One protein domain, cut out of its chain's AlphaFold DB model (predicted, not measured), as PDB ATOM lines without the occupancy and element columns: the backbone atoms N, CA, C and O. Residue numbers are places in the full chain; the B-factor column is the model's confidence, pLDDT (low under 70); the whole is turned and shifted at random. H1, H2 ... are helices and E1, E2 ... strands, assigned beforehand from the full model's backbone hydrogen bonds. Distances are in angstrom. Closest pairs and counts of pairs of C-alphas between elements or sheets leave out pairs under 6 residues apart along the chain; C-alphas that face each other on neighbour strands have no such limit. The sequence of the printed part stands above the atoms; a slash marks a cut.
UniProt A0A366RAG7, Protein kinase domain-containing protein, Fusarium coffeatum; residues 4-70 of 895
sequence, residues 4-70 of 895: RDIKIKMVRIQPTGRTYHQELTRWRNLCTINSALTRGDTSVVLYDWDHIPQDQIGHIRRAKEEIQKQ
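AT A GLANCE: This is residues 4 to 70 of the 895 residues of the protein "Protein kinase domain-containing protein" of Fusarium coffeatum (UniProt A0A366RAG7). One long helix, H1, has a small ribbon of two parallel strands along one side, with E2 next to the helix and E1 beyond E2, while the short helix H2 sits close to H1 on another side. One end of the model, residues 16 to 21, sticks out free, and the last printed residues make a tail at the opposite end. The printed part has 67 residues, with two named strands and two named helices in the order E1, H1, E2, H2; the sheet has the order E1, E2 and is parallel, and the class is mixed, helices and strands. The whole is compact, with a radius of gyration of the C-alphas of 12.2 A, and the C-alphas span 42 by 20 by 17 A, a rod in outline.

HOW THE PARTS SIT: E1, residues 7 to 11, and E2, residues 43 to 47, are parallel neighbours, with 28 degrees between their directions. The C-alphas of Lys 7 and Ser 43 face each other at 4.3 A, and those of Val 11 and Tyr 47 at 5.0 A. Across this pair N 9 and O 44 are within hydrogen-bond range at 2.9 A, and so are N 46 and O 9 at 3.1 A. Between the two strands in the chain comes H1, residues 19 to 39; E1, H1 and E2 make a strand-helix-strand unit, two parallel neighbour strands with a helix between them, and its crossover is left-handed. H1 and E2 have 9 pairs of C-alphas within 8 A, the closest being those of Asn 29 and Leu 46, 5.7 A apart. H1 and H2, residues 56 to 59, are close but not clearly touching, with the C-alphas of Leu 30 and His 59 the closest at 7.2 A. E1 and H2 are apart. In H1 every O i to N i+4 pair is within hydrogen-bond range; H2 is too short for such a pair, and its one O i to N i+3 pair is within range.

IN THESE COORDINATES: E1 begins at C-alpha 7 (199.868, 219.880, 161.031) and is 13.1 A long from first to last C-alpha. H1 is 30.4 A long and ends at C-alpha 39 (192.269, 228.891, 168.847). E2 is 13.6 A long. H2 is 5.5 A long and ends at C-alpha 59 (184.164, 213.952, 165.955).

THE WHOLE: The two C-alphas farthest apart are those of Gly 17 and Gln 70, 42.3 A. The printed part, residues 4 to 70, has no cut. The link from H1 to E2 is tight, and those from E1 to H1 and from E2 to H2 are short. Residues 16 to 21 stand free, of which 19 to 21 belong to H1. The mean pLDDT of the printed part is 87.6, and residues 15 to 20 are under 70.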
ATOM      1  N   ARG A   4     190.839 219.541 159.095       90.06
ATOM      2  CA  ARG A   4     191.385 218.174 158.979       90.06
ATOM      3  C   ARG A   4     192.842 218.131 158.480       90.06
ATOM      4  O   ARG A   4     193.490 217.106 158.639       90.06
ATOM      5  N   ASP A   5     193.324 219.208 157.855       92.31
ATOM      6  CA  ASP A   5     194.676 219.332 157.294       92.31
ATOM      7  C   ASP A   5     195.664 219.967 158.310       92.31
ATOM      8  O   ASP A   5     196.760 220.390 157.931       92.31
ATOM      9  N   ILE A   6     195.270 220.104 159.586       95.00
ATOM     10  CA  ILE A   6     196.110 220.661 160.658       95.00
ATOM     11  C   ILE A   6     197.412 219.855 160.812       95.00
ATOM     12  O   ILE A   6     197.401 218.624 160.821       95.00
ATOM     13  N   LYS A   7     198.556 220.540 160.939       96.06
ATOM     14  CA  LYS A   7     199.868 219.880 161.031       96.06
ATOM     15  C   LYS A   7     200.017 219.156 162.370       96.06
ATOM     16  O   LYS A   7     199.991 219.790 163.421       96.06
ATOM     17  N   ILE A   8     200.238 217.849 162.350       95.44
ATOM     18  CA  ILE A   8     200.378 217.055 163.576       95.44
ATOM     19  C   ILE A   8     201.853 216.880 163.935       95.44
ATOM     20  O   ILE A   8     202.668 216.471 163.110       95.44
ATOM     21  N   LYS A   9     202.187 217.167 165.195       94.81
ATOM     22  CA  LYS A   9     203.444 216.769 165.829       94.81
ATOM     23  C   LYS A   9     203.145 215.614 166.783       94.81
ATOM     24  O   LYS A   9     202.634 215.834 167.880       94.81
ATOM     25  N   MET A  10     203.456 214.395 166.356       93.62
ATOM     26  CA  MET A  10     203.304 213.205 167.191       93.62
ATOM     27  C   MET A  10     204.362 213.177 168.301       93.62
ATOM     28  O   MET A  10     205.546 213.420 168.055       93.62
ATOM     29  N   VAL A  11     203.935 212.837 169.514       91.06
ATOM     30  CA  VAL A  11     204.787 212.428 170.634       91.06
ATOM     31  C   VAL A  11     204.407 210.994 170.988       91.06
ATOM     32  O   VAL A  11     203.224 210.687 171.114       91.06
ATOM     33  N   ARG A  12     205.397 210.111 171.139       88.69
ATOM     34  CA  ARG A  12     205.160 208.737 171.601       88.69
ATOM     35  C   ARG A  12     205.114 208.707 173.118       88.69
ATOM     36  O   ARG A  12     206.074 209.149 173.751       88.69
ATOM     37  N   ILE A  13     204.048 208.158 173.687       84.81
ATOM     38  CA  ILE A  13     203.980 207.849 175.121       84.81
ATOM     39  C   ILE A  13     204.395 206.390 175.358       84.81
ATOM     40  O   ILE A  13     204.339 205.557 174.452       84.81
ATOM     41  N   GLN A  14     204.879 206.055 176.560       76.94
ATOM     42  CA  GLN A  14     205.208 204.657 176.856       76.94
ATOM     43  C   GLN A  14     203.915 203.844 177.046       76.94
ATOM     44  O   GLN A  14     203.054 204.256 177.827       76.94
ATOM     45  N   PRO A  15     203.753 202.688 176.374       63.97
ATOM     46  CA  PRO A  15     202.522 201.912 176.449       63.97
ATOM     47  C   PRO A  15     202.383 201.236 177.819       63.97
ATOM     48  O   PRO A  15     202.973 200.191 178.081       63.97
ATOM     49  N   THR A  16     201.526 201.788 178.681       62.56
ATOM     50  CA  THR A  16     201.229 201.267 180.033       62.56
ATOM     51  C   THR A  16     200.406 199.965 180.045       62.56
ATOM     52  O   THR A  16     199.978 199.503 181.102       62.56
ATOM     53  N   GLY A  17     200.157 199.365 178.874       56.69
ATOM     54  CA  GLY A  17     199.512 198.056 178.712       56.69
ATOM     55  C   GLY A  17     198.006 197.998 179.008       56.69
ATOM     56  O   GLY A  17     197.425 196.917 178.963       56.69
ATOM     57  N   ARG A  18     197.355 199.128 179.317       65.06
ATOM     58  CA  ARG A  18     195.936 199.189 179.711       65.06
ATOM     59  C   ARG A  18     195.081 199.842 178.624       65.06
ATOM     60  O   ARG A  18     195.328 200.987 178.257       65.06
ATOM     61  N   THR A  19     194.004 199.174 178.206       66.69
ATOM     62  CA  THR A  19     193.002 199.700 177.252       66.69
ATOM     63  C   THR A  19     192.406 201.047 177.676       66.69
ATOM     64  O   THR A  19     192.148 201.896 176.829       66.69
ATOM     65  N   TYR A  20     192.274 201.294 178.985       68.62
ATOM     66  CA  TYR A  20     191.871 202.590 179.549       68.62
ATOM     67  C   TYR A  20     192.699 203.775 179.011       68.62
ATOM     68  O   TYR A  20     192.130 204.806 178.657       68.62
ATOM     69  N   HIS A  21     194.024 203.623 178.870       75.12
ATOM     70  CA  HIS A  21     194.869 204.696 178.332       75.12
ATOM     71  C   HIS A  21     194.623 204.949 176.840       75.12
ATOM     72  O   HIS A  21     194.855 206.065 176.387       75.12
ATOM     73  N   GLN A  22     194.141 203.968 176.070       80.25
ATOM     74  CA  GLN A  22     193.894 204.139 174.633       80.25
ATOM     75  C   GLN A  22     192.671 205.032 174.380       80.25
ATOM     76  O   GLN A  22     192.773 205.990 173.614       80.25
ATOM     77  N   GLU A  23     191.553 204.794 175.076       83.56
ATOM     78  CA  GLU A  23     190.370 205.668 174.989       83.56
ATOM     79  C   GLU A  23     190.640 207.060 175.585       83.56
ATOM     80  O   GLU A  23     190.267 208.066 174.981       83.56
ATOM     81  N   LEU A  24     191.365 207.145 176.709       82.38
ATOM     82  CA  LEU A  24     191.781 208.429 177.287       82.38
ATOM     83  C   LEU A  24     192.671 209.229 176.317       82.38
ATOM     84  O   LEU A  24     192.434 210.416 176.106       82.38
ATOM     85  N   THR A  25     193.642 208.578 175.666       87.38
ATOM     86  CA  THR A  25     194.533 209.207 174.672       87.38
ATOM     87  C   THR A  25     193.765 209.666 173.434       87.38
ATOM     88  O   THR A  25     193.929 210.806 172.995       87.38
ATOM     89  N   ARG A  26     192.870 208.822 172.904       89.62
ATOM     90  CA  ARG A  26     191.960 209.160 171.800       89.62
ATOM     91  C   ARG A  26     191.121 210.395 172.122       89.62
ATOM     92  O   ARG A  26     191.043 211.314 171.307       89.62
ATOM     93  N   TRP A  27     190.500 210.432 173.298       87.88
ATOM     94  CA  TRP A  27     189.634 211.534 173.705       87.88
ATOM     95  C   TRP A  27     190.421 212.820 173.998       87.88
ATOM     96  O   TRP A  27     190.045 213.879 173.493       87.88
ATOM     97  N   ARG A  28     191.575 212.732 174.679       89.06
ATOM     98  CA  ARG A  28     192.525 213.850 174.835       89.06
ATOM     99  C   ARG A  28     192.931 214.419 173.476       89.06
ATOM    100  O   ARG A  28     192.846 215.629 173.284       89.06
ATOM    101  N   ASN A  29     193.299 213.570 172.512       91.62
ATOM    102  CA  ASN A  29     193.658 214.000 171.159       91.62
ATOM    103  C   ASN A  29     192.483 214.687 170.447       91.62
ATOM    104  O   ASN A  29     192.675 215.755 169.872       91.62
ATOM    105  N   LEU A  30     191.262 214.149 170.532       91.44
ATOM    106  CA  LEU A  30     190.064 214.795 169.979       91.44
ATOM    107  C   LEU A  30     189.789 216.172 170.603       91.44
ATOM    108  O   LEU A  30     189.508 217.123 169.869       91.44
ATOM    109  N   CYS A  31     189.886 216.313 171.928       89.75
ATOM    110  CA  CYS A  31     189.720 217.606 172.597       89.75
ATOM    111  C   CYS A  31     190.845 218.588 172.235       89.75
ATOM    112  O   CYS A  31     190.576 219.769 172.018       89.75
ATOM    113  N   THR A  32     192.082 218.110 172.093       91.00
ATOM    114  CA  THR A  32     193.239 218.911 171.677       91.00
ATOM    115  C   THR A  32     193.120 219.388 170.225       91.00
ATOM    116  O   THR A  32     193.275 220.582 169.983       91.00
ATOM    117  N   ILE A  33     192.719 218.539 169.268       92.25
ATOM    118  CA  ILE A  33     192.450 218.977 167.882       92.25
ATOM    119  C   ILE A  33     191.302 219.997 167.849       92.25
ATOM    120  O   ILE A  33     191.424 221.043 167.215       92.25
ATOM    121  N   ASN A  34     190.191 219.739 168.550       91.19
ATOM    122  CA  ASN A  34     189.069 220.682 168.600       91.19
ATOM    123  C   ASN A  34     189.452 222.024 169.263       91.19
ATOM    124  O   ASN A  34     188.966 223.068 168.827       91.19
ATOM    125  N   SER A  35     190.333 222.024 170.270       91.06
ATOM    126  CA  SER A  35     190.819 223.249 170.929       91.06
ATOM    127  C   SER A  35     191.777 224.033 170.037       91.06
ATOM    128  O   SER A  35     191.553 225.219 169.817       91.06
ATOM    129  N   ALA A  36     192.766 223.367 169.433       91.69
ATOM    130  CA  ALA A  36     193.694 223.963 168.470       91.69
ATOM    131  C   ALA A  36     192.943 224.606 167.292       91.69
ATOM    132  O   ALA A  36     193.163 225.769 166.959       91.69
ATOM    133  N   LEU A  37     191.957 223.904 166.725       91.56
ATOM    134  CA  LEU A  37     191.102 224.461 165.676       91.56
ATOM    135  C   LEU A  37     190.190 225.592 166.171       91.56
ATOM    136  O   LEU A  37     189.813 226.444 165.367       91.56
ATOM    137  N   THR A  38     189.829 225.634 167.458       90.19
ATOM    138  CA  THR A  38     189.108 226.766 168.067       90.19
ATOM    139  C   THR A  38     190.021 227.993 168.166       90.19
ATOM    140  O   THR A  38     189.688 229.012 167.563       90.19
ATOM    141  N   ARG A  39     191.207 227.861 168.784       90.31
ATOM    142  CA  ARG A  39     192.269 228.891 168.847       90.31
ATOM    143  C   ARG A  39     192.726 229.392 167.471       90.31
ATOM    144  O   ARG A  39     193.164 230.530 167.343       90.31
ATOM    145  N   GLY A  40     192.581 228.564 166.434       91.00
ATOM    146  CA  GLY A  40     192.998 228.871 165.067       91.00
ATOM    147  C   GLY A  40     194.423 228.414 164.749       91.00
ATOM    148  O   GLY A  40     195.040 228.949 163.832       91.00
ATOM    149  N   ASP A  41     194.948 227.428 165.470       92.56
ATOM    150  CA  ASP A  41     196.309 226.940 165.280       92.56
ATOM    151  C   ASP A  41     196.437 226.116 163.997       92.56
ATOM    152  O   ASP A  41     195.623 225.242 163.698       92.56
ATOM    153  N   THR A  42     197.524 226.337 163.257       93.88
ATOM    154  CA  THR A  42     197.861 225.539 162.063       93.88
ATOM    155  C   THR A  42     198.597 224.235 162.392       93.88
ATOM    156  O   THR A  42     198.925 223.467 161.483       93.88
ATOM    157  N   SER A  43     198.856 223.967 163.676       93.81
ATOM    158  CA  SER A  43     199.570 222.783 164.155       93.81
ATOM    159  C   SER A  43     199.141 222.360 165.558       93.81
ATOM    160  O   SER A  43     198.792 223.213 166.366       93.81
ATOM    161  N   VAL A  44     199.234 221.066 165.868       93.56
ATOM    162  CA  VAL A  44     198.799 220.485 167.147       93.56
ATOM    163  C   VAL A  44     199.706 219.330 167.597       93.56
ATOM    164  O   VAL A  44     200.240 218.594 166.763       93.56
ATOM    165  N   VAL A  45     199.894 219.159 168.913       92.12
ATOM    166  CA  VAL A  45     200.691 218.064 169.502       92.12
ATOM    167  C   VAL A  45     199.779 216.916 169.937       92.12
ATOM    168  O   VAL A  45     198.931 217.097 170.814       92.12
ATOM    169  N   LEU A  46     199.955 215.729 169.350       92.56
ATOM    170  CA  LEU A  46     199.131 214.543 169.622       92.56
ATOM    171  C   LEU A  46     199.961 213.387 170.177       92.56
ATOM    172  O   LEU A  46     201.125 213.220 169.816       92.56
ATOM    173  N   TYR A  47     199.350 212.581 171.044       91.38
ATOM    174  CA  TYR A  47     199.987 211.396 171.621       91.38
ATOM    175  C   TYR A  47     199.648 210.164 170.779       91.38
ATOM    176  O   TYR A  47     198.479 209.926 170.483       91.38
ATOM    177  N   ASP A  48     200.675 209.437 170.337       91.31
ATOM    178  CA  ASP A  48     200.625 208.242 169.473       91.31
ATOM    179  C   ASP A  48     199.882 208.386 168.119       91.31
ATOM    180  O   ASP A  48     199.763 207.415 167.374       91.31
ATOM    181  N   TRP A  49     199.415 209.586 167.754       93.56
ATOM    182  CA  TRP A  49     198.794 209.899 166.458       93.56
ATOM    183  C   TRP A  49     199.729 210.789 165.629       93.56
ATOM    184  O   TRP A  49     200.059 211.899 166.048       93.56
ATOM    185  N   ASP A  50     200.141 210.324 164.449       93.44
ATOM    186  CA  ASP A  50     200.852 211.110 163.422       93.44
ATOM    187  C   ASP A  50     199.925 211.652 162.321       93.44
ATOM    188  O   ASP A  50     200.256 212.628 161.648       93.44
ATOM    189  N   HIS A  51     198.729 211.080 162.200       93.31
ATOM    190  CA  HIS A  51     197.617 211.545 161.381       93.31
ATOM    191  C   HIS A  51     196.310 211.485 162.192       93.31
ATOM    192  O   HIS A  51     196.248 210.855 163.248       93.31
ATOM    193  N   ILE A  52     195.248 212.138 161.710       93.88
ATOM    194  CA  ILE A  52     193.903 211.975 162.282       93.88
ATOM    195  C   ILE A  52     193.313 210.668 161.728       93.88
ATOM    196  O   ILE A  52     193.192 210.565 160.504       93.88
ATOM    197  N   PRO A  53     192.908 209.691 162.562       93.94
ATOM    198  CA  PRO A  53     192.257 208.484 162.066       93.94
ATOM    199  C   PRO A  53     190.936 208.819 161.356       93.94
ATOM    200  O   PRO A  53     190.164 209.667 161.810       93.94
ATOM    201  N   GLN A  54     190.686 208.178 160.212       92.06
ATOM    202  CA  GLN A  54     189.625 208.557 159.267       92.06
ATOM    203  C   GLN A  54     188.208 208.493 159.868       92.06
ATOM    204  O   GLN A  54     187.347 209.309 159.533       92.06
ATOM    205  N   ASP A  55     187.976 207.543 160.768       93.00
ATOM    206  CA  ASP A  55     186.761 207.364 161.565       93.00
ATOM    207  C   ASP A  55     186.570 208.477 162.611       93.00
ATOM    208  O   ASP A  55     185.446 208.904 162.879       93.00
ATOM    209  N   GLN A  56     187.664 209.023 163.146       94.25
ATOM    210  CA  GLN A  56     187.644 210.075 164.167       94.25
ATOM    211  C   GLN A  56     187.409 211.483 163.590       94.25
ATOM    212  O   GLN A  56     187.018 212.388 164.330       94.25
ATOM    213  N   ILE A  57     187.555 211.681 162.269       91.56
ATOM    214  CA  ILE A  57     187.290 212.971 161.595       91.56
ATOM    215  C   ILE A  57     185.849 213.459 161.839       91.56
ATOM    216  O   ILE A  57     185.617 214.664 161.952       91.56
ATOM    217  N   GLY A  58     184.884 212.543 161.983       90.88
ATOM    218  CA  GLY A  58     183.488 212.874 162.297       90.88
ATOM    219  C   GLY A  58     183.278 213.531 163.671       90.88
ATOM    220  O   GLY A  58     182.276 214.216 163.866       90.88
ATOM    221  N   HIS A  59     184.223 213.379 164.604       90.12
ATOM    222  CA  HIS A  59     184.164 213.952 165.955       90.12
ATOM    223  C   HIS A  59     184.875 215.316 166.078       90.12
ATOM    224  O   HIS A  59     184.941 215.896 167.167       90.12
ATOM    225  N   ILE A  60     185.408 215.858 164.980       90.00
ATOM    226  CA  ILE A  60     186.107 217.146 164.965       90.00
ATOM    227  C   ILE A  60     185.164 218.220 164.413       90.00
ATOM    228  O   ILE A  60     184.960 218.333 163.202       90.00
ATOM    229  N   ARG A  61     184.615 219.050 165.314       85.38
ATOM    230  CA  ARG A  61     183.582 220.069 165.033       85.38
ATOM    231  C   ARG A  61     183.953 220.988 163.858       85.38
ATOM    232  O   ARG A  61     183.081 221.374 163.087       85.38
ATOM    233  N   ARG A  62     185.244 221.318 163.703       86.62
ATOM    234  CA  ARG A  62     185.764 222.260 162.690       86.62
ATOM    235  C   ARG A  62     186.490 221.601 161.501       86.62
ATOM    236  O   ARG A  62     187.145 222.294 160.732       86.62
ATOM    237  N   ALA A  63     186.394 220.279 161.307       88.00
ATOM    238  CA  ALA A  63     187.228 219.531 160.344       88.00
ATOM    239  C   ALA A  63     187.171 220.030 158.883       88.00
ATOM    240  O   ALA A  63     188.143 219.902 158.138       88.00
ATOM    241  N   LYS A  64     186.028 220.584 158.462       90.50
ATOM    242  CA  LYS A  64     185.792 221.096 157.098       90.50
ATOM    243  C   LYS A  64     185.959 222.617 156.982       90.50
ATOM    244  O   LYS A  64     185.744 223.168 155.909       90.50
ATOM    245  N   GLU A  65     186.289 223.294 158.078       88.75
ATOM    246  CA  GLU A  65     186.352 224.751 158.142       88.75
ATOM    247  C   GLU A  65     187.767 225.278 157.899       88.75
ATOM    248  O   GLU A  65     188.748 224.597 158.183       88.75
ATOM    249  N   GLU A  66     187.880 226.514 157.419       89.25
ATOM    250  CA  GLU A  66     189.159 227.211 157.269       89.25
ATOM    251  C   GLU A  66     189.740 227.627 158.633       89.25
ATOM    252  O   GLU A  66     189.053 228.251 159.450       89.25
ATOM    253  N   ILE A  67     191.011 227.280 158.863       89.50
ATOM    254  CA  ILE A  67     191.782 227.642 160.065       89.50
ATOM    255  C   ILE A  67     192.195 229.128 159.981       89.50
ATOM    256  O   ILE A  67     192.289 229.676 158.886       89.50
ATOM    257  N   GLN A  68     192.415 229.796 161.120       86.75
ATOM    258  CA  GLN A  68     192.756 231.231 161.251       86.75
ATOM    259  C   GLN A  68     191.707 232.234 160.731       86.75
ATOM    260  O   GLN A  68     191.810 233.421 161.034       86.75
ATOM    261  N   LYS A  69     190.659 231.793 160.021       84.62
ATOM    262  CA  LYS A  69     189.567 232.660 159.563       84.62
ATOM    263  C   LYS A  69     188.812 233.257 160.757       84.62
ATOM    264  O   LYS A  69     187.973 232.579 161.356       84.62
ATOM    265  N   GLN A  70     189.101 234.519 161.080       80.31
ATOM    266  CA  GLN A  70     188.403 235.291 162.110       80.31
ATOM    267  C   GLN A  70     186.892 235.304 161.833       80.31
ATOM    268  O   GLN A  70     186.461 235.393 160.681       80.31
TER     269      GLN A  70